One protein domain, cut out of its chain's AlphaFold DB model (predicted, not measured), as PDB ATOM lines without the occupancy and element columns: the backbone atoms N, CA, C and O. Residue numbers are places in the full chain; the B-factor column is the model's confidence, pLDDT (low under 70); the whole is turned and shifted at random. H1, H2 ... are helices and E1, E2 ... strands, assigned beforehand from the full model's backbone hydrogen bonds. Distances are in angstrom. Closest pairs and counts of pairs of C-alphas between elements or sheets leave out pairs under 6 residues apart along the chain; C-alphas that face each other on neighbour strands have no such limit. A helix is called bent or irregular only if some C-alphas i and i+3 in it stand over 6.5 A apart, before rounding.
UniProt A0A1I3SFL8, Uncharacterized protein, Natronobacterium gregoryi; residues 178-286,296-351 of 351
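This is residues 178 to 286 and 296 to 351 of the 351 residues of an uncharacterized protein of Natronobacterium gregoryi (UniProt A0A1I3SFL8). Two four-stranded sheets, E1 to E4 and E5 to E8, are partly face to face with crossed strands, and two helices side by side, H3 along the first sheet and H2 along the second, cover them. The bent helix H1 crosses these helices with its arm H1a, on their side away from the sheets. The printed part has 165 residues with three named helices and eight named strands, in the order H1 E1 E2 E3 E4 H2 E5 E6 E7 E8 H3; both sheets are antiparallel and keep chain order, and the class is mixed, helices and strands. It is compact, with a radius of gyration of the C-alphas of 15.8 A and spans of 50 by 39 by 29 A.

Find C-alpha 216 at (132.196, 189.329, 84.711), where E1, residues 216 to 225, begins and runs 28.1 A. Then come E2, 228 to 236, 26.3 A; E3, 242 to 250, 26.2 A; and E4, 253 to 261, 25.6 A. The other sheet has E5, 297 to 301; E6, 304 to 310, 20.0 A; E7, 316 to 321; and E8, 326 to 331. H2, 263 to 285, runs 34.5 A. H3, 333 to 349, runs 25.9 A to C-alpha 349 at (132.932, 178.494, 84.896); it is only just irregular, C-alphas 334 and 337 being 6.9 A apart. H1, 178 to 212, was assigned as one helix by its hydrogen bonds but is bent, with C-alphas 197 and 200 7.8 A apart; its arms are H1a, 178 to 197, 29.3 A, and H1b, 200 to 212, 18.4 A.

Each strongly twisted sheet is a meander of antiparallel hairpins: look at N 218 and O 234, 3.0 A, N 231 and O 247, 2.8 A, and N 244 and O 259, 2.8 A, then at N 301 and O 304, N 307 and O 319, and N 318 and O 329, each 2.8 A. The sheets form a sandwich, two sheets face to face, their strands at 55 degrees. H3 has a height of 9.4 A over the first sheet and runs along E1; their closest C-alphas, Glu 220 and Pro 338, are 6.4 A apart. H2 has a height of 8.4 A over the second and runs along E6. H2 and H3 touch at a shallow tilt of 16 degrees, opposite ways, closest at C-alphas 280 and 333, 5.8 A. H1a touches H3 at a steep tilt of 60 degrees, closest at C-alphas 195 and 344, 4.9 A. In H1a and H1b every O i to N i+4 pair is within hydrogen-bond range; H2 has 16 of 19, H3 10 of 13.

The C-alphas farthest apart, Leu 211 and Ser 286, are 50.9 A apart. Residues 287 to 295 are not printed, and C-alphas 286 and 296 are 16.4 A apart across the cut. No link printed whole is long. Look for pLDDT under 70 at residues 225 to 227, 239, 285 to 286 and 312 to 313.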
ATOM      1  N   GLY A 178     126.392 159.220 109.203       73.50
ATOM      2  CA  GLY A 178     126.202 158.933 107.780       73.50
ATOM      3  C   GLY A 178     125.222 159.883 107.087       73.50
ATOM      4  O   GLY A 178     125.329 160.109 105.884       73.50
ATOM      5  N   VAL A 179     124.300 160.491 107.835       76.81
ATOM      6  CA  VAL A 179     123.210 161.305 107.279       76.81
ATOM      7  C   VAL A 179     123.713 162.645 106.776       76.81
ATOM      8  O   VAL A 179     123.275 163.101 105.721       76.81
ATOM      9  N   ARG A 180     124.715 163.220 107.450       82.00
ATOM     10  CA  ARG A 180     125.435 164.396 106.952       82.00
ATOM     11  C   ARG A 180     125.983 164.157 105.548       82.00
ATOM     12  O   ARG A 180     125.755 164.962 104.652       82.00
ATOM     13  N   GLU A 181     126.654 163.031 105.334       83.25
ATOM     14  CA  GLU A 181     127.265 162.709 104.042       83.25
ATOM     15  C   GLU A 181     126.230 162.350 102.966       83.25
ATOM     16  O   GLU A 181     126.375 162.764 101.811       83.25
ATOM     17  N   VAL A 182     125.139 161.667 103.334       81.25
ATOM     18  CA  VAL A 182     124.013 161.411 102.419       81.25
ATOM     19  C   VAL A 182     123.355 162.722 101.988       81.25
ATOM     20  O   VAL A 182     123.181 162.962 100.792       81.25
ATOM     21  N   TYR A 183     123.056 163.614 102.932       84.69
ATOM     22  CA  TYR A 183     122.425 164.899 102.646       84.69
ATOM     23  C   TYR A 183     123.318 165.799 101.780       84.69
ATOM     24  O   TYR A 183     122.864 166.372 100.786       84.69
ATOM     25  N   LYS A 184     124.622 165.865 102.081       87.75
ATOM     26  CA  LYS A 184     125.595 166.549 101.218       87.75
ATOM     27  C   LYS A 184     125.627 165.950  99.815       87.75
ATOM     28  O   LYS A 184     125.672 166.695  98.838       87.75
ATOM     29  N   SER A 185     125.588 164.625  99.690       86.06
ATOM     30  CA  SER A 185     125.572 163.942  98.389       86.06
ATOM     31  C   SER A 185     124.309 164.272  97.590       86.06
ATOM     32  O   SER A 185     124.388 164.555  96.393       86.06
ATOM     33  N   TRP A 186     123.154 164.343  98.253       87.12
ATOM     34  CA  TRP A 186     121.903 164.800  97.649       87.12
ATOM     35  C   TRP A 186     121.984 166.256  97.168       87.12
ATOM     36  O   TRP A 186     121.624 166.554  96.025       87.12
ATOM     37  N   LEU A 187     122.535 167.166  97.979       89.88
ATOM     38  CA  LEU A 187     122.776 168.550  97.562       89.88
ATOM     39  C   LEU A 187     123.770 168.647  96.391       89.88
ATOM     40  O   LEU A 187     123.544 169.435  95.473       89.88
ATOM     41  N   LYS A 188     124.827 167.819  96.359       91.94
ATOM     42  CA  LYS A 188     125.728 167.701  95.193       91.94
ATOM     43  C   LYS A 188     124.946 167.299  93.939       91.94
ATOM     44  O   LYS A 188     125.162 167.891  92.881       91.94
ATOM     45  N   GLY A 189     124.005 166.362  94.065       87.00
ATOM     46  CA  GLY A 189     123.064 165.994  93.006       87.00
ATOM     47  C   GLY A 189     122.231 167.185  92.521       87.00
ATOM     48  O   GLY A 189     122.177 167.447  91.321       87.00
ATOM     49  N   LYS A 190     121.668 167.984  93.439       87.88
ATOM     50  CA  LYS A 190     120.934 169.214  93.084       87.88
ATOM     51  C   LYS A 190     121.800 170.229  92.340       87.88
ATOM     52  O   LYS A 190     121.366 170.758  91.318       87.88
ATOM     53  N   ILE A 191     123.034 170.462  92.792       91.31
ATOM     54  CA  ILE A 191     123.996 171.329  92.090       91.31
ATOM     55  C   ILE A 191     124.263 170.794  90.677       91.31
ATOM     56  O   ILE A 191     124.338 171.570  89.726       91.31
ATOM     57  N   GLN A 192     124.368 169.474  90.507       89.88
ATOM     58  CA  GLN A 192     124.566 168.848  89.200       89.88
ATOM     59  C   GLN A 192     123.347 169.005  88.271       89.88
ATOM     60  O   GLN A 192     123.518 169.224  87.070       89.88
ATOM     61  N   THR A 193     122.124 168.957  88.802       88.12
ATOM     62  CA  THR A 193     120.907 169.273  88.038       88.12
ATOM     63  C   THR A 193     120.932 170.726  87.561       88.12
ATOM     64  O   THR A 193     120.806 170.985  86.361       88.12
ATOM     65  N   LYS A 194     121.241 171.669  88.460       89.56
ATOM     66  CA  LYS A 194     121.408 173.097  88.134       89.56
ATOM     67  C   LYS A 194     122.540 173.367  87.145       89.56
ATOM     68  O   LYS A 194     122.432 174.240  86.285       89.56
ATOM     69  N   HIS A 195     123.606 172.572  87.192       88.00
ATOM     70  CA  HIS A 195     124.682 172.621  86.205       88.00
ATOM     71  C   HIS A 195     124.155 172.307  84.795       88.00
ATOM     72  O   HIS A 195     124.647 172.873  83.820       88.00
ATOM     73  N   SER A 196     123.182 171.408  84.636       85.44
ATOM     74  CA  SER A 196     122.578 171.144  83.324       85.44
ATOM     75  C   SER A 196     121.696 172.307  82.859       85.44
ATOM     76  O   SER A 196     121.796 172.700  81.700       85.44
ATOM     77  N   GLU A 197     120.922 172.914  83.765       90.69
ATOM     78  CA  GLU A 197     120.070 174.084  83.480       90.69
ATOM     79  C   GLU A 197     120.882 175.311  83.030       90.69
ATOM     80  O   GLU A 197     120.499 176.018  82.098       90.69
ATOM     81  N   HIS A 198     122.029 175.567  83.666       91.19
ATOM     82  CA  HIS A 198     122.835 176.765  83.413       91.19
ATOM     83  C   HIS A 198     123.923 176.604  82.345       91.19
ATOM     84  O   HIS A 198     124.515 177.610  81.944       91.19
ATOM     85  N   ARG A 199     124.192 175.383  81.862       91.81
ATOM     86  CA  ARG A 199     125.351 175.071  81.004       91.81
ATOM     87  C   ARG A 199     125.495 176.014  79.812       91.81
ATOM     88  O   ARG A 199     126.479 176.740  79.728       91.81
ATOM     89  N   ASN A 200     124.479 176.057  78.950       91.00
ATOM     90  CA  ASN A 200     124.523 176.834  77.709       91.00
ATOM     91  C   ASN A 200     124.696 178.337  77.979       91.00
ATOM     92  O   ASN A 200     125.387 179.031  77.237       91.00
ATOM     93  N   ASN A 201     124.082 178.848  79.054       91.19
ATOM     94  CA  ASN A 201     124.195 180.256  79.426       91.19
ATOM     95  C   ASN A 201     125.611 180.609  79.902       91.19
ATOM     96  O   ASN A 201     126.154 181.636  79.495       91.19
ATOM     97  N   VAL A 202     126.208 179.767  80.749       90.44
ATOM     98  CA  VAL A 202     127.540 180.017  81.314       90.44
ATOM     99  C   VAL A 202     128.637 179.809  80.273       90.44
ATOM    100  O   VAL A 202     129.549 180.629  80.201       90.44
ATOM    101  N   GLU A 203     128.545 178.762  79.451       89.94
ATOM    102  CA  GLU A 203     129.499 178.495  78.364       89.94
ATOM    103  C   GLU A 203     129.461 179.612  77.312       89.94
ATOM    104  O   GLU A 203     130.496 180.212  77.032       89.94
ATOM    105  N   GLY A 204     128.272 180.009  76.844       88.50
ATOM    106  CA  GLY A 204     128.147 181.128  75.904       88.50
ATOM    107  C   GLY A 204     128.645 182.458  76.483       88.50
ATOM    108  O   GLY A 204     129.297 183.242  75.794       88.50
ATOM    109  N   ARG A 205     128.405 182.721  77.778       88.25
ATOM    110  CA  ARG A 205     128.958 183.908  78.455       88.25
ATOM    111  C   ARG A 205     130.482 183.845  78.562       88.25
ATOM    112  O   ARG A 205     131.117 184.891  78.471       88.25
ATOM    113  N   ARG A 206     131.065 182.656  78.755       87.62
ATOM    114  CA  ARG A 206     132.521 182.473  78.801       87.62
ATOM    115  C   ARG A 206     133.161 182.810  77.465       87.62
ATOM    116  O   ARG A 206     134.081 183.617  77.456       87.62
ATOM    117  N   GLU A 207     132.624 182.289  76.363       86.25
ATOM    118  CA  GLU A 207     133.132 182.570  75.013       86.25
ATOM    119  C   GLU A 207     133.190 184.080  74.731       86.25
ATOM    120  O   GLU A 207     134.215 184.597  74.294       86.25
ATOM    121  N   VAL A 208     132.121 184.818  75.055       86.81
ATOM    122  CA  VAL A 208     132.077 186.283  74.881       86.81
ATOM    123  C   VAL A 208     133.113 186.986  75.759       86.81
ATOM    124  O   VAL A 208     133.810 187.892  75.308       86.81
ATOM    125  N   VAL A 209     133.223 186.583  77.024       86.62
ATOM    126  CA  VAL A 209     134.137 187.205  77.989       86.62
ATOM    127  C   VAL A 209     135.604 186.945  77.642       86.62
ATOM    128  O   VAL A 209     136.426 187.845  77.815       86.62
ATOM    129  N   GLU A 210     135.924 185.753  77.139       84.00
ATOM    130  CA  GLU A 210     137.255 185.392  76.648       84.00
ATOM    131  C   GLU A 210     137.614 186.165  75.376       84.00
ATOM    132  O   GLU A 210     138.715 186.706  75.288       84.00
ATOM    133  N   LEU A 211     136.678 186.286  74.427       85.81
ATOM    134  CA  LEU A 211     136.879 187.055  73.196       85.81
ATOM    135  C   LEU A 211     137.094 188.552  73.461       85.81
ATOM    136  O   LEU A 211     137.902 189.184  72.782       85.81
ATOM    137  N   GLU A 212     136.374 189.125  74.428       86.50
ATOM    138  CA  GLU A 212     136.405 190.565  74.718       86.50
ATOM    139  C   GLU A 212     137.397 190.961  75.834       86.50
ATOM    140  O   GLU A 212     137.504 192.148  76.144       86.50
ATOM    141  N   ASP A 213     138.097 190.005  76.461       82.06
ATOM    142  CA  ASP A 213     138.892 190.189  77.695       82.06
ATOM    143  C   ASP A 213     138.160 191.034  78.758       82.06
ATOM    144  O   ASP A 213     138.659 192.033  79.293       82.06
ATOM    145  N   ARG A 214     136.923 190.645  79.067       83.69
ATOM    146  CA  ARG A 214     136.098 191.368  80.039       83.69
ATOM    147  C   ARG A 214     136.131 190.717  81.411       83.69
ATOM    148  O   ARG A 214     136.441 189.546  81.588       83.69
ATOM    149  N   TYR A 215     135.800 191.517  82.412       85.31
ATOM    150  CA  TYR A 215     135.480 191.016  83.739       85.31
ATOM    151  C   TYR A 215     133.976 190.769  83.828       85.31
ATOM    152  O   TYR A 215     133.174 191.575  83.346       85.31
ATOM    153  N   THR A 216     133.592 189.667  84.458       89.88
ATOM    154  CA  THR A 216     132.196 189.329  84.711       89.88
ATOM    155  C   THR A 216     132.049 188.732  86.109       89.88
ATOM    156  O   THR A 216     133.038 188.403  86.750       89.88
ATOM    157  N   TYR A 217     130.823 188.594  86.606       91.38
ATOM    158  CA  TYR A 217     130.576 187.963  87.897       91.38
ATOM    159  C   TYR A 217     129.251 187.200  87.918       91.38
ATOM    160  O   TYR A 217     128.339 187.461  87.118       91.38
ATOM    161  N   PHE A 218     129.174 186.263  88.855       92.75
ATOM    162  CA  PHE A 218     127.946 185.634  89.325       92.75
ATOM    163  C   PHE A 218     127.662 186.166  90.719       92.75
ATOM    164  O   PHE A 218     128.587 186.255  91.517       92.75
ATOM    165  N   SER A 219     126.421 186.529  91.013       93.50
ATOM    166  CA  SER A 219     126.056 187.056  92.325       93.50
ATOM    167  C   SER A 219     124.675 186.587  92.725       93.50
ATOM    168  O   SER A 219     123.782 186.561  91.880       93.50
ATOM    169  N   GLU A 220     124.491 186.324  94.011       94.50
ATOM    170  CA  GLU A 220     123.181 186.126  94.618       94.50
ATOM    171  C   GLU A 220     123.049 187.047  95.827       94.50
ATOM    172  O   GLU A 220     123.953 187.133  96.664       94.50
ATOM    173  N   ARG A 221     121.924 187.765  95.889       92.00
ATOM    174  CA  ARG A 221     121.630 188.744  96.936       92.00
ATOM    175  C   ARG A 221     120.477 188.257  97.796       92.00
ATOM    176  O   ARG A 221     119.410 187.909  97.300       92.00
ATOM    177  N   PHE A 222     120.685 188.316  99.098       91.25
ATOM    178  CA  PHE A 222     119.792 187.812 100.121       91.25
ATOM    179  C   PHE A 222     119.257 188.977 100.948       91.25
ATOM    180  O   PHE A 222     120.001 189.889 101.317       91.25
ATOM    181  N   SER A 223     117.956 188.958 101.225       84.75
ATOM    182  CA  SER A 223     117.286 189.974 102.044       84.75
ATOM    183  C   SER A 223     116.832 189.359 103.360       84.75
ATOM    184  O   SER A 223     116.216 188.296 103.350       84.75
ATOM    185  N   LYS A 224     117.121 190.037 104.476       72.81
ATOM    186  CA  LYS A 224     116.683 189.636 105.825       72.81
ATOM    187  C   LYS A 224     115.459 190.430 106.306       72.81
ATOM    188  O   LYS A 224     114.822 190.078 107.290       72.81
ATOM    189  N   GLY A 225     115.109 191.502 105.601       68.25
ATOM    190  CA  GLY A 225     114.016 192.404 105.949       68.25
ATOM    191  C   GLY A 225     114.275 193.808 105.398       68.25
ATOM    192  O   GLY A 225     115.155 193.983 104.550       68.25
ATOM    193  N   PRO A 226     113.530 194.827 105.854       62.41
ATOM    194  CA  PRO A 226     113.757 196.207 105.440       62.41
ATOM    195  C   PRO A 226     115.150 196.681 105.879       62.41
ATOM    196  O   PRO A 226     115.423 196.770 107.069       62.41
ATOM    197  N   GLY A 227     116.027 196.998 104.922       69.94
ATOM    198  CA  GLY A 227     117.308 197.674 105.179       69.94
ATOM    199  C   GLY A 227     118.530 196.783 105.437       69.94
ATOM    200  O   GLY A 227     119.646 197.294 105.352       69.94
ATOM    201  N   GLU A 228     118.357 195.473 105.664       86.25
ATOM    202  CA  GLU A 228     119.470 194.519 105.811       86.25
ATOM    203  C   GLU A 228     119.496 193.503 104.657       86.25
ATOM    204  O   GLU A 228     118.583 192.687 104.480       86.25
ATOM    205  N   THR A 229     120.571 193.549 103.866       92.12
ATOM    206  CA  THR A 229     120.821 192.598 102.770       92.12
ATOM    207  C   THR A 229     122.278 192.169 102.763       92.12
ATOM    208  O   THR A 229     123.148 192.917 103.200       92.12
ATOM    209  N   PHE A 230     122.567 190.993 102.222       93.88
ATOM    210  CA  PHE A 230     123.935 190.585 101.927       93.88
ATOM    211  C   PHE A 230     124.017 189.927 100.554       93.88
ATOM    212  O   PHE A 230     123.006 189.513  99.994       93.88
ATOM    213  N   GLU A 231     125.208 189.874  99.978       94.69
ATOM    214  CA  GLU A 231     125.453 189.351  98.639       94.69
ATOM    215  C   GLU A 231     126.706 188.486  98.647       94.69
ATOM    216  O   GLU A 231     127.732 188.879  99.203       94.69
ATOM    217  N   PHE A 232     126.620 187.335  97.989       96.19
ATOM    218  CA  PHE A 232     127.783 186.563  97.576       96.19
ATOM    219  C   PHE A 232     128.012 186.783  96.096       96.19
ATOM    220  O   PHE A 232     127.089 186.590  95.306       96.19
ATOM    221  N   SER A 233     129.235 187.144  95.716       95.38
ATOM    222  CA  SER A 233     129.622 187.242  94.317       95.38
ATOM    223  C   SER A 233     130.955 186.568  94.024       95.38
ATOM    224  O   SER A 233     131.907 186.623  94.799       95.38
ATOM    225  N   ILE A 234     131.002 185.902  92.875       93.38
ATOM    226  CA  ILE A 234     132.185 185.264  92.313       93.38
ATOM    227  C   ILE A 234     132.518 186.009  91.027       93.38
ATOM    228  O   ILE A 234     131.876 185.835  89.988       93.38
ATOM    229  N   GLY A 235     133.500 186.894  91.141       90.50
ATOM    230  CA  GLY A 235     134.106 187.627  90.049       90.50
ATOM    231  C   GLY A 235     135.060 186.741  89.269       90.50
ATOM    232  O   GLY A 235     135.930 186.097  89.850       90.50
ATOM    233  N   VAL A 236     134.920 186.726  87.953       87.50
ATOM    234  CA  VAL A 236     135.692 185.865  87.066       87.50
ATOM    235  C   VAL A 236     136.210 186.642  85.860       87.50
ATOM    236  O   VAL A 236     135.600 187.599  85.373       87.50
ATOM    237  N   ARG A 237     137.372 186.211  85.378       79.88
ATOM    238  CA  ARG A 237     138.025 186.715  84.168       79.88
ATOM    239  C   ARG A 237     138.516 185.518  83.345       79.88
ATOM    240  O   ARG A 237     138.377 184.382  83.785       79.88
ATOM    241  N   HIS A 238     139.126 185.770  82.189       70.62
ATOM    242  CA  HIS A 238     139.793 184.751  81.364       70.62
ATOM    243  C   HIS A 238     140.906 183.976  82.107       70.62
ATOM    244  O   HIS A 238     141.383 182.953  81.625       70.62
ATOM    245  N   SER A 239     141.375 184.472  83.259       63.91
ATOM    246  CA  SER A 239     142.361 183.794  84.098       63.91
ATOM    247  C   SER A 239     141.738 182.678  84.935       63.91
ATOM    248  O   SER A 239     140.628 182.815  85.435       63.91
ATOM    249  N   SER A 240     142.526 181.649  85.251       70.25
ATOM    250  CA  SER A 240     142.205 180.608  86.247       70.25
ATOM    251  C   SER A 240     142.014 181.125  87.684       70.25
ATOM    252  O   SER A 240     141.807 180.340  88.606       70.25
ATOM    253  N   ARG A 241     142.095 182.443  87.884       82.25
ATOM    254  CA  ARG A 241     141.888 183.139  89.151       82.25
ATOM    255  C   ARG A 241     140.690 184.063  89.044       82.25
ATOM    256  O   ARG A 241     140.566 184.810  88.072       82.25
ATOM    257  N   GLY A 242     139.861 184.032  90.073       88.38
ATOM    258  CA  GLY A 242     138.772 184.971  90.281       88.38
ATOM    259  C   GLY A 242     138.807 185.562  91.676       88.38
ATOM    260  O   GLY A 242     139.837 185.582  92.354       88.38
ATOM    261  N   GLN A 243     137.661 186.081  92.081       92.81
ATOM    262  CA  GLN A 243     137.494 186.839  93.304       92.81
ATOM    263  C   GLN A 243     136.181 186.437  93.961       92.81
ATOM    264  O   GLN A 243     135.121 186.618  93.367       92.81
ATOM    265  N   PHE A 244     136.242 185.927  95.184       94.44
ATOM    266  CA  PHE A 244     135.057 185.746  96.010       94.44
ATOM    267  C   PHE A 244     134.860 186.995  96.862       94.44
ATOM    268  O   PHE A 244     135.765 187.414  97.586       94.44
ATOM    269  N   THR A 245     133.683 187.599  96.750       95.00
ATOM    270  CA  THR A 245     133.316 188.813  97.473       95.00
ATOM    271  C   THR A 245     132.033 188.573  98.249       95.00
ATOM    272  O   THR A 245     131.053 188.046  97.722       95.00
ATOM    273  N   VAL A 246     132.037 188.996  99.506       95.81
ATOM    274  CA  VAL A 246     130.878 188.990 100.386       95.81
ATOM    275  C   VAL A 246     130.587 190.421 100.794       95.81
ATOM    276  O   VAL A 246     131.425 191.070 101.417       95.81
ATOM    277  N   ARG A 247     129.391 190.909 100.469       94.81
ATOM    278  CA  ARG A 247     128.939 192.250 100.850       94.81
ATOM    279  C   ARG A 247     127.805 192.159 101.841       94.81
ATOM    280  O   ARG A 247     126.881 191.380 101.639       94.81
ATOM    281  N   LYS A 248     127.833 192.992 102.875       93.88
ATOM    282  CA  LYS A 248     126.725 193.175 103.811       93.88
ATOM    283  C   LYS A 248     126.328 194.642 103.837       93.88
ATOM    284  O   LYS A 248     127.164 195.511 104.062       93.88
ATOM    285  N   PHE A 249     125.043 194.896 103.637       91.94
ATOM    286  CA  PHE A 249     124.433 196.215 103.655       91.94
ATOM    287  C   PHE A 249     123.515 196.308 104.869       91.94
ATOM    288  O   PHE A 249     122.559 195.538 104.966       91.94
ATOM    289  N   VAL A 250     123.801 197.243 105.773       89.06
ATOM    290  CA  VAL A 250     122.980 197.530 106.958       89.06
ATOM    291  C   VAL A 250     122.795 199.038 107.040       89.06
ATOM    292  O   VAL A 250     123.781 199.767 107.117       89.06
ATOM    293  N   ASP A 251     121.550 199.511 106.978       84.81
ATOM    294  CA  ASP A 251     121.200 200.936 107.113       84.81
ATOM    295  C   ASP A 251     121.991 201.871 106.175       84.81
ATOM    296  O   ASP A 251     122.394 202.976 106.537       84.81
ATOM    297  N   GLY A 252     122.244 201.414 104.944       80.31
ATOM    298  CA  GLY A 252     122.998 202.160 103.929       80.31
ATOM    299  C   GLY A 252     124.524 202.100 104.078       80.31
ATOM    300  O   GLY A 252     125.228 202.637 103.225       80.31
ATOM    301  N   MET A 253     125.043 201.424 105.105       86.50
ATOM    302  CA  MET A 253     126.469 201.147 105.267       86.50
ATOM    303  C   MET A 253     126.821 199.809 104.616       86.50
ATOM    304  O   MET A 253     126.196 198.787 104.902       86.50
ATOM    305  N   GLU A 254     127.840 199.819 103.760       91.75
ATOM    306  CA  GLU A 254     128.388 198.626 103.114       91.75
ATOM    307  C   GLU A 254     129.638 198.143 103.855       91.75
ATOM    308  O   GLU A 254     130.535 198.926 104.175       91.75
ATOM    309  N   ARG A 255     129.696 196.836 104.112       92.75
ATOM    310  CA  ARG A 255     130.907 196.114 104.510       92.75
ATOM    311  C   ARG A 255     131.221 195.068 103.455       92.75
ATOM    312  O   ARG A 255     130.309 194.374 103.007       92.75
ATOM    313  N   GLU A 256     132.491 194.931 103.096       94.31
ATOM    314  CA  GLU A 256     132.941 194.030 102.036       94.31
ATOM    315  C   GLU A 256     134.111 193.171 102.528       94.31
ATOM    316  O   GLU A 256     135.133 193.683 102.977       94.31
ATOM    317  N   LEU A 257     133.968 191.852 102.401       94.75
ATOM    318  CA  LEU A 257     135.070 190.903 102.496       94.75
ATOM    319  C   LEU A 257     135.389 190.395 101.099       94.75
ATOM    320  O   LEU A 257     134.494 190.017 100.350       94.75
ATOM    321  N   MET A 258     136.672 190.363 100.760       93.69
ATOM    322  CA  MET A 258     137.117 190.003  99.424       93.69
ATOM    323  C   MET A 258     138.367 189.141  99.491       93.69
ATOM    324  O   MET A 258     139.340 189.499 100.159       93.69
ATOM    325  N   VAL A 259     138.341 188.016  98.780       92.81
ATOM    326  CA  VAL A 259     139.472 187.095  98.660       92.81
ATOM    327  C   VAL A 259     139.662 186.650  97.216       92.81
ATOM    328  O   VAL A 259     138.710 186.528  96.446       92.81
ATOM    329  N   LEU A 260     140.917 186.414  96.838       92.19
ATOM    330  CA  LEU A 260     141.236 185.758  95.573       92.19
ATOM    331  C   LEU A 260     140.931 184.271  95.697       92.19
ATOM    332  O   LEU A 260     141.228 183.682  96.735       92.19
ATOM    333  N   ILE A 261     140.367 183.706  94.635       92.19
ATOM    334  CA  ILE A 261     140.018 182.290  94.556       92.19
ATOM    335  C   ILE A 261     140.530 181.683  93.251       92.19
ATOM    336  O   ILE A 261     140.600 182.366  92.222       92.19
ATOM    337  N   ASP A 262     140.864 180.404  93.277       90.50
ATOM    338  CA  ASP A 262     141.093 179.587  92.087       90.50
ATOM    339  C   ASP A 262     140.095 178.420  91.999       90.50
ATOM    340  O   ASP A 262     139.043 178.437  92.637       90.50
ATOM    341  N   LYS A 263     140.380 177.438  91.138       89.06
ATOM    342  CA  LYS A 263     139.512 176.276  90.931       89.06
ATOM    343  C   LYS A 263     139.333 175.443  92.204       89.06
ATOM    344  O   LYS A 263     138.216 175.000  92.455       89.06
ATOM    345  N   ASP A 264     140.387 175.260  92.995       90.81
ATOM    346  CA  ASP A 264     140.330 174.440  94.208       90.81
ATOM    347  C   ASP A 264     139.490 175.157  95.278       90.81
ATOM    348  O   ASP A 264     138.684 174.541  95.980       90.81
ATOM    349  N   ASP A 265     139.574 176.489  95.326       93.62
ATOM    350  CA  ASP A 265     138.739 177.317  96.199       93.62
ATOM    351  C   ASP A 265     137.244 177.280  95.834       93.62
ATOM    352  O   ASP A 265     136.396 177.487  96.705       93.62
ATOM    353  N   ILE A 266     136.884 176.995  94.577       92.75
ATOM    354  CA  ILE A 266     135.478 176.787  94.190       92.75
ATOM    355  C   ILE A 266     134.929 175.503  94.803       92.75
ATOM    356  O   ILE A 266     133.791 175.501  95.272       92.75
ATOM    357  N   ASP A 267     135.715 174.429  94.838       92.75
ATOM    358  CA  ASP A 267     135.290 173.202  95.510       92.75
ATOM    359  C   ASP A 267     135.169 173.434  97.031       92.75
ATOM    360  O   ASP A 267     134.207 172.965  97.639       92.75
ATOM    361  N   LEU A 268     136.034 174.265  97.632       94.75
ATOM    362  CA  LEU A 268     135.882 174.702  99.030       94.75
ATOM    363  C   LEU A 268     134.620 175.552  99.261       94.75
ATOM    364  O   LEU A 268     133.948 175.389 100.281       94.75
ATOM    365  N   PHE A 269     134.268 176.439  98.326       95.19
ATOM    366  CA  PHE A 269     133.014 177.200  98.377       95.19
ATOM    367  C   PHE A 269     131.789 176.280  98.282       95.19
ATOM    368  O   PHE A 269     130.814 176.470  99.009       95.19
ATOM    369  N   VAL A 270     131.845 175.257  97.427       95.25
ATOM    370  CA  VAL A 270     130.788 174.245  97.328       95.25
ATOM    371  C   VAL A 270     130.658 173.499  98.648       95.25
ATOM    372  O   VAL A 270     129.552 173.426  99.172       95.25
ATOM    373  N   GLU A 271     131.756 173.009  99.227       95.06
ATOM    374  CA  GLU A 271     131.726 172.336 100.531       95.06
ATOM    375  C   GLU A 271     131.173 173.249 101.637       95.06
ATOM    376  O   GLU A 271     130.344 172.807 102.428       95.06
ATOM    377  N   PHE A 272     131.508 174.542 101.641       95.81
ATOM    378  CA  PHE A 272     130.881 175.519 102.537       95.81
ATOM    379  C   PHE A 272     129.348 175.574 102.382       95.81
ATOM    380  O   PHE A 272     128.631 175.531 103.382       95.81
ATOM    381  N   VAL A 273     128.829 175.643 101.151       96.12
ATOM    382  CA  VAL A 273     127.376 175.678 100.898       96.12
ATOM    383  C   VAL A 273     126.705 174.355 101.274       96.12
ATOM    384  O   VAL A 273     125.579 174.364 101.770       96.12
ATOM    385  N   LEU A 274     127.382 173.225 101.070       94.50
ATOM    386  CA  LEU A 274     126.887 171.911 101.473       94.50
ATOM    387  C   LEU A 274     126.773 171.795 102.996       94.50
ATOM    388  O   LEU A 274     125.750 171.323 103.491       94.50
ATOM    389  N   GLU A 275     127.781 172.270 103.731       93.00
ATOM    390  CA  GLU A 275     127.733 172.321 105.193       93.00
ATOM    391  C   GLU A 275     126.631 173.257 105.687       93.00
ATOM    392  O   GLU A 275     125.818 172.866 106.518       93.00
ATOM    393  N   LEU A 276     126.536 174.463 105.125       93.31
ATOM    394  CA  LEU A 276     125.469 175.404 105.460       93.31
ATOM    395  C   LEU A 276     124.077 174.812 105.196       93.31
ATOM    396  O   LEU A 276     123.176 174.959 106.018       93.31
ATOM    397  N   GLY A 277     123.900 174.131 104.064       91.62
ATOM    398  CA  GLY A 277     122.642 173.484 103.710       91.62
ATOM    399  C   GLY A 277     122.253 172.368 104.677       91.62
ATOM    400  O   GLY A 277     121.062 172.199 104.934       91.62
ATOM    401  N   TYR A 278     123.229 171.624 105.203       89.38
ATOM    402  CA  TYR A 278     122.995 170.599 106.220       89.38
ATOM    403  C   TYR A 278     122.549 171.220 107.543       89.38
ATOM    404  O   TYR A 278     121.504 170.852 108.072       89.38
ATOM    405  N   GLU A 279     123.284 172.220 108.036       88.62
ATOM    406  CA  GLU A 279     122.932 172.897 109.290       88.62
ATOM    407  C   GLU A 279     121.554 173.580 109.199       88.62
ATOM    408  O   GLU A 279     120.783 173.573 110.158       88.62
ATOM    409  N   LEU A 280     121.189 174.116 108.027       88.12
ATOM    410  CA  LEU A 280     119.846 174.657 107.787       88.12
ATOM    411  C   LEU A 280     118.762 173.577 107.881       88.12
ATOM    412  O   LEU A 280     117.696 173.846 108.431       88.12
ATOM    413  N   GLU A 281     119.006 172.362 107.393       84.56
ATOM    414  CA  GLU A 281     118.036 171.268 107.518       84.56
ATOM    415  C   GLU A 281     117.875 170.828 108.979       84.56
ATOM    416  O   GLU A 281     116.753 170.652 109.457       84.56
ATOM    417  N   CYS A 282     118.972 170.790 109.742       80.81
ATOM    418  CA  CYS A 282     118.938 170.528 111.182       80.81
ATOM    419  C   CYS A 282     118.060 171.519 111.959       80.81
ATOM    420  O   CYS A 282     117.396 171.133 112.929       80.81
ATOM    421  N   THR A 283     117.995 172.782 111.520       79.06
ATOM    422  CA  THR A 283     117.118 173.775 112.158       79.06
ATOM    423  C   THR A 283     115.627 173.514 111.964       79.06
ATOM    424  O   THR A 283     114.848 173.973 112.794       79.06
ATOM    425  N   ARG A 284     115.217 172.782 110.917       71.19
ATOM    426  CA  ARG A 284     113.799 172.490 110.635       71.19
ATOM    427  C   ARG A 284     113.221 171.406 111.537       71.19
ATOM    428  O   ARG A 284     112.039 171.443 111.856       71.19
ATOM    429  N   ILE A 285     114.049 170.439 111.924       63.53
ATOM    430  CA  ILE A 285     113.618 169.227 112.640       63.53
ATOM    431  C   ILE A 285     113.769 169.386 114.165       63.53
ATOM    432  O   ILE A 285     113.099 168.711 114.946       63.53
ATOM    433  N   SER A 286     114.611 170.319 114.615       58.97
ATOM    434  CA  SER A 286     114.862 170.548 116.041       58.97
ATOM    435  C   SER A 286     113.677 171.248 116.730       58.97
ATOM    436  O   SER A 286     113.485 172.455 116.597       58.97
ATOM    437  N   GLN A 296     130.195 173.627 116.049       70.56
ATOM    438  CA  GLN A 296     130.715 174.695 115.199       70.56
ATOM    439  C   GLN A 296     131.621 174.093 114.115       70.56
ATOM    440  O   GLN A 296     132.746 173.683 114.409       70.56
ATOM    441  N   SER A 297     131.160 174.062 112.865       77.44
ATOM    442  CA  SER A 297     132.009 173.693 111.724       77.44
ATOM    443  C   SER A 297     132.904 174.875 111.359       77.44
ATOM    444  O   SER A 297     132.405 175.985 111.178       77.44
ATOM    445  N   LYS A 298     134.225 174.661 111.281       88.25
ATOM    446  CA  LYS A 298     135.221 175.689 110.929       88.25
ATOM    447  C   LYS A 298     136.067 175.230 109.755       88.25
ATOM    448  O   LYS A 298     136.627 174.139 109.804       88.25
ATOM    449  N   SER A 299     136.196 176.075 108.741       92.69
ATOM    450  CA  SER A 299     137.077 175.830 107.597       92.69
ATOM    451  C   SER A 299     137.398 177.153 106.887       92.69
ATOM    452  O   SER A 299     137.251 178.228 107.476       92.69
ATOM    453  N   SER A 300     137.879 177.090 105.647       92.81
ATOM    454  CA  SER A 300     138.286 178.253 104.864       92.81
ATOM    455  C   SER A 300     137.953 178.130 103.380       92.81
ATOM    456  O   SER A 300     137.916 177.030 102.839       92.81
ATOM    457  N   ILE A 301     137.781 179.276 102.722       91.81
ATOM    458  CA  ILE A 301     137.708 179.429 101.262       91.81
ATOM    459  C   ILE A 301     138.821 180.406 100.875       91.81
ATOM    460  O   ILE A 301     138.757 181.592 101.216       91.81
ATOM    461  N   GLY A 302     139.883 179.920 100.234       88.62
ATOM    462  CA  GLY A 302     141.116 180.681 100.063       88.62
ATOM    463  C   GLY A 302     141.650 181.196 101.404       88.62
ATOM    464  O   GLY A 302     141.978 180.433 102.309       88.62
ATOM    465  N   SER A 303     141.708 182.521 101.552       91.00
ATOM    466  CA  SER A 303     142.139 183.180 102.801       91.00
ATOM    467  C   SER A 303     140.994 183.601 103.731       91.00
ATOM    468  O   SER A 303     141.250 184.202 104.776       91.00
ATOM    469  N   LEU A 304     139.743 183.307 103.366       93.62
ATOM    470  CA  LEU A 304     138.561 183.615 104.166       93.62
ATOM    471  C   LEU A 304     138.268 182.449 105.109       93.62
ATOM    472  O   LEU A 304     137.935 181.360 104.652       93.62
ATOM    473  N   LEU A 305     138.364 182.671 106.416       95.25
ATOM    474  CA  LEU A 305     137.934 181.697 107.415       95.25
ATOM    475  C   LEU A 305     136.423 181.809 107.606       95.25
ATOM    476  O   LEU A 305     135.882 182.915 107.613       95.25
ATOM    477  N   TYR A 306     135.748 180.685 107.819       95.75
ATOM    478  CA  TYR A 306     134.337 180.682 108.177       95.75
ATOM    479  C   TYR A 306     134.052 179.771 109.365       95.75
ATOM    480  O   TYR A 306     134.733 178.765 109.586       95.75
ATOM    481  N   SER A 307     133.012 180.117 110.119       94.38
ATOM    482  CA  SER A 307     132.405 179.224 111.093       94.38
ATOM    483  C   SER A 307     130.888 179.233 110.979       94.38
ATOM    484  O   SER A 307     130.290 180.295 110.825       94.38
ATOM    485  N   ILE A 308     130.284 178.049 111.024       93.56
ATOM    486  CA  ILE A 308     128.836 177.852 110.922       93.56
ATOM    487  C   ILE A 308     128.332 177.413 112.294       93.56
ATOM    488  O   ILE A 308     128.941 176.551 112.928       93.56
ATOM    489  N   SER A 309     127.260 178.041 112.767       89.44
ATOM    490  CA  SER A 309     126.673 177.773 114.079       89.44
ATOM    491  C   SER A 309     125.157 177.906 114.044       89.44
ATOM    492  O   SER A 309     124.614 178.812 113.411       89.44
ATOM    493  N   GLN A 310     124.472 177.018 114.759       84.19
ATOM    494  CA  GLN A 310     123.032 177.090 114.962       84.19
ATOM    495  C   GLN A 310     122.731 177.994 116.164       84.19
ATOM    496  O   GLN A 310     123.175 177.716 117.278       84.19
ATOM    497  N   THR A 311     122.005 179.091 115.946       70.06
ATOM    498  CA  THR A 311     121.791 180.137 116.968       70.06
ATOM    499  C   THR A 311     120.321 180.363 117.327       70.06
ATOM    500  O   THR A 311     120.041 181.092 118.278       70.06
ATOM    501  N   GLY A 312     119.377 179.726 116.624       63.72
ATOM    502  CA  GLY A 312     117.948 179.824 116.922       63.72
ATOM    503  C   GLY A 312     117.089 178.805 116.171       63.72
ATOM    504  O   GLY A 312     117.609 177.874 115.551       63.72
ATOM    505  N   ASN A 313     115.767 178.981 116.246       67.75
ATOM    506  CA  ASN A 313     114.809 178.220 115.443       67.75
ATOM    507  C   ASN A 313     114.866 178.749 114.002       67.75
ATOM    508  O   ASN A 313     114.691 179.945 113.786       67.75
ATOM    509  N   GLU A 314     115.133 177.867 113.039       79.50
ATOM    510  CA  GLU A 314     115.182 178.161 111.592       79.50
ATOM    511  C   GLU A 314     116.274 179.133 111.100       79.50
ATOM    512  O   GLU A 314     116.241 179.548 109.940       79.50
ATOM    513  N   VAL A 315     117.258 179.492 111.934       85.75
ATOM    514  CA  VAL A 315     118.357 180.389 111.537       85.75
ATOM    515  C   VAL A 315     119.715 179.758 111.817       85.75
ATOM    516  O   VAL A 315     119.996 179.298 112.927       85.75
ATOM    517  N   VAL A 316     120.582 179.800 110.804       90.06
ATOM    518  CA  VAL A 316     121.999 179.437 110.909       90.06
ATOM    519  C   VAL A 316     122.848 180.696 110.791       90.06
ATOM    520  O   VAL A 316     122.711 181.471 109.845       90.06
ATOM    521  N   THR A 317     123.754 180.901 111.739       92.25
ATOM    522  CA  THR A 317     124.704 182.011 111.722       92.25
ATOM    523  C   THR A 317     126.036 181.558 111.140       92.25
ATOM    524  O   THR A 317     126.641 180.595 111.612       92.25
ATOM    525  N   VAL A 318     126.513 182.298 110.141       94.44
ATOM    526  CA  VAL A 318     127.840 182.140 109.545       94.44
ATOM    527  C   VAL A 318     128.692 183.347 109.909       94.44
ATOM    528  O   VAL A 318     128.380 184.482 109.549       94.44
ATOM    529  N   GLU A 319     129.793 183.104 110.604       95.25
ATOM    530  CA  GLU A 319     130.821 184.104 110.863       95.25
ATOM    531  C   GLU A 319     131.951 183.931 109.849       95.25
ATOM    532  O   GLU A 319     132.572 182.874 109.781       95.25
ATOM    533  N   LEU A 320     132.217 184.971 109.070       95.31
ATOM    534  CA  LEU A 320     133.284 185.045 108.084       95.31
ATOM    535  C   LEU A 320     134.372 185.970 108.610       95.31
ATOM    536  O   LEU A 320     134.079 187.103 108.984       95.31
ATOM    537  N   SER A 321     135.625 185.534 108.614       93.62
ATOM    538  CA  SER A 321     136.746 186.375 109.030       93.62
ATOM    539  C   SER A 321     137.877 186.377 108.010       93.62
ATOM    540  O   SER A 321     138.283 185.355 107.461       93.62
ATOM    541  N   SER A 322     138.384 187.578 107.763       90.00
ATOM    542  CA  SER A 322     139.631 187.837 107.053       90.00
ATOM    543  C   SER A 322     140.683 188.334 108.046       90.00
ATOM    544  O   SER A 322     140.408 188.550 109.224       90.00
ATOM    545  N   THR A 323     141.898 188.606 107.570       84.44
ATOM    546  CA  THR A 323     142.959 189.196 108.406       84.44
ATOM    547  C   THR A 323     142.640 190.600 108.931       84.44
ATOM    548  O   THR A 323     143.324 191.072 109.836       84.44
ATOM    549  N   LYS A 324     141.642 191.287 108.359       85.25
ATOM    550  CA  LYS A 324     141.333 192.695 108.660       85.25
ATOM    551  C   LYS A 324     139.953 192.908 109.264       85.25
ATOM    552  O   LYS A 324     139.754 193.892 109.970       85.25
ATOM    553  N   GLU A 325     139.007 192.033 108.955       90.44
ATOM    554  CA  GLU A 325     137.598 192.258 109.248       90.44
ATOM    555  C   GLU A 325     136.851 190.937 109.415       90.44
ATOM    556  O   GLU A 325     137.163 189.945 108.750       90.44
ATOM    557  N   THR A 326     135.847 190.970 110.288       92.88
ATOM    558  CA  THR A 326     134.923 189.872 110.553       92.88
ATOM    559  C   THR A 326     133.502 190.322 110.236       92.88
ATOM    560  O   THR A 326     133.110 191.454 110.533       92.88
ATOM    561  N   MET A 327     132.722 189.433 109.634       93.94
ATOM    562  CA  MET A 327     131.355 189.665 109.199       93.94
ATOM    563  C   MET A 327     130.468 188.498 109.620       93.94
ATOM    564  O   MET A 327     130.791 187.342 109.376       93.94
ATOM    565  N   THR A 328     129.317 188.813 110.204       93.25
ATOM    566  CA  THR A 328     128.320 187.816 110.599       93.25
ATOM    567  C   THR A 328     127.115 187.892 109.674       93.25
ATOM    568  O   THR A 328     126.534 188.970 109.478       93.25
ATOM    569  N   LEU A 329     126.746 186.743 109.122       92.81
ATOM    570  CA  LEU A 329     125.604 186.534 108.245       92.81
ATOM    571  C   LEU A 329     124.632 185.553 108.895       92.81
ATOM    572  O   LEU A 329     125.042 184.641 109.608       92.81
ATOM    573  N   GLU A 330     123.348 185.736 108.629       91.62
ATOM    574  CA  GLU A 330     122.292 184.834 109.079       91.62
ATOM    575  C   GLU A 330     121.573 184.280 107.860       91.62
ATOM    576  O   GLU A 330     121.208 185.038 106.957       91.62
ATOM    577  N   PHE A 331     121.389 182.965 107.857       90.94
ATOM    578  CA  PHE A 331     120.769 182.227 106.776       90.94
ATOM    579  C   PHE A 331     119.465 181.584 107.221       90.94
ATOM    580  O   PHE A 331     119.396 181.008 108.308       90.94
ATOM    581  N   CYS A 332     118.473 181.636 106.333       89.00
ATOM    582  CA  CYS A 332     117.193 180.945 106.476       89.00
ATOM    583  C   CYS A 332     117.029 179.891 105.366       89.00
ATOM    584  O   CYS A 332     117.587 180.061 104.274       89.00
ATOM    585  N   PRO A 333     116.217 178.834 105.564       86.12
ATOM    586  CA  PRO A 333     116.124 177.730 104.608       86.12
ATOM    587  C   PRO A 333     115.707 178.132 103.183       86.12
ATOM    588  O   PRO A 333     116.088 177.472 102.216       86.12
ATOM    589  N   GLN A 334     114.961 179.230 103.015       87.25
ATOM    590  CA  GLN A 334     114.534 179.718 101.696       87.25
ATOM    591  C   GLN A 334     115.710 180.219 100.837       87.25
ATOM    592  O   GLN A 334     115.599 180.302  99.616       87.25
ATOM    593  N   GLN A 335     116.847 180.535 101.459       90.06
ATOM    594  CA  GLN A 335     118.034 181.071 100.791       90.06
ATOM    595  C   GLN A 335     118.952 179.972 100.235       90.06
ATOM    596  O   GLN A 335     119.910 180.277  99.527       90.06
ATOM    597  N   LEU A 336     118.653 178.694 100.499       91.50
ATOM    598  CA  LEU A 336     119.477 177.577 100.040       91.50
ATOM    599  C   LEU A 336     119.458 177.424  98.512       91.50
ATOM    600  O   LEU A 336     120.505 177.217  97.913       91.50
ATOM    601  N   GLN A 337     118.297 177.553  97.861       92.00
ATOM    602  CA  GLN A 337     118.199 177.346  96.408       92.00
ATOM    603  C   GLN A 337     119.071 178.324  95.591       92.00
ATOM    604  O   GLN A 337     119.860 177.842  94.779       92.00
ATOM    605  N   PRO A 338     119.045 179.651  95.840       93.38
ATOM    606  CA  PRO A 338     119.961 180.571  95.163       93.38
ATOM    607  C   PRO A 338     121.444 180.238  95.389       93.38
ATOM    608  O   PRO A 338     122.251 180.369  94.472       93.38
ATOM    609  N   LEU A 339     121.826 179.752  96.578       94.81
ATOM    610  CA  LEU A 339     123.209 179.331  96.841       94.81
ATOM    611  C   LEU A 339     123.619 178.120  95.991       94.81
ATOM    612  O   LEU A 339     124.729 178.098  95.460       94.81
ATOM    613  N   LEU A 340     122.729 177.136  95.821       94.56
ATOM    614  CA  LEU A 340     122.983 175.986  94.945       94.56
ATOM    615  C   LEU A 340     123.126 176.421  93.475       94.56
ATOM    616  O   LEU A 340     124.015 175.925  92.779       94.56
ATOM    617  N   ASP A 341     122.314 177.382  93.024       94.44
ATOM    618  CA  ASP A 341     122.423 177.974  91.683       94.44
ATOM    619  C   ASP A 341     123.768 178.698  91.497       94.44
ATOM    620  O   ASP A 341     124.428 178.540  90.464       94.44
ATOM    621  N   LEU A 342     124.221 179.459  92.501       95.12
ATOM    622  CA  LEU A 342     125.527 180.123  92.483       95.12
ATOM    623  C   LEU A 342     126.677 179.108  92.399       95.12
ATOM    624  O   LEU A 342     127.569 179.273  91.564       95.12
ATOM    625  N   CYS A 343     126.626 178.032  93.194       95.31
ATOM    626  CA  CYS A 343     127.576 176.919  93.121       95.31
ATOM    627  C   CYS A 343     127.627 176.306  91.719       95.31
ATOM    628  O   CYS A 343     128.711 176.097  91.174       95.31
ATOM    629  N   ALA A 344     126.471 176.043  91.104       94.94
ATOM    630  CA  ALA A 344     126.403 175.459  89.770       94.94
ATOM    631  C   ALA A 344     127.041 176.368  88.707       94.94
ATOM    632  O   ALA A 344     127.853 175.895  87.907       94.94
ATOM    633  N   LYS A 345     126.731 177.673  88.725       93.88
ATOM    634  CA  LYS A 345     127.313 178.673  87.809       93.88
ATOM    635  C   LYS A 345     128.833 178.778  87.980       93.88
ATOM    636  O   LYS A 345     129.563 178.795  86.988       93.88
ATOM    637  N   ALA A 346     129.310 178.805  89.224       92.50
ATOM    638  CA  ALA A 346     130.731 178.898  89.535       92.50
ATOM    639  C   ALA A 346     131.503 177.643  89.097       92.50
ATOM    640  O   ALA A 346     132.494 177.756  88.379       92.50
ATOM    641  N   ARG A 347     131.019 176.440  89.439       92.19
ATOM    642  CA  ARG A 347     131.647 175.179  89.003       92.19
ATOM    643  C   ARG A 347     131.676 175.045  87.491       92.19
ATOM    644  O   ARG A 347     132.684 174.606  86.949       92.19
ATOM    645  N   LEU A 348     130.592 175.440  86.817       91.44
ATOM    646  CA  LEU A 348     130.555 175.495  85.361       91.44
ATOM    647  C   LEU A 348     131.715 176.337  84.845       91.44
ATOM    648  O   LEU A 348     132.473 175.825  84.033       91.44
ATOM    649  N   TRP A 349     131.886 177.568  85.345       90.56
ATOM    650  CA  TRP A 349     132.932 178.494  84.896       90.56
ATOM    651  C   TRP A 349     134.359 177.942  85.028       90.56
ATOM    652  O   TRP A 349     135.154 178.094  84.107       90.56
ATOM    653  N   TYR A 350     134.678 177.276  86.138       86.75
ATOM    654  CA  TYR A 350     136.025 176.753  86.422       86.75
ATOM    655  C   TYR A 350     136.255 175.308  85.948       86.75
ATOM    656  O   TYR A 350     137.294 174.707  86.254       86.75
ATOM    657  N   LYS A 351     135.290 174.735  85.221       77.06
ATOM    658  CA  LYS A 351     135.375 173.373  84.697       77.06
ATOM    659  C   LYS A 351     136.532 173.203  83.725       77.06
ATOM    660  O   LYS A 351     136.606 173.998  82.760       77.06
TER     661      LYS A 351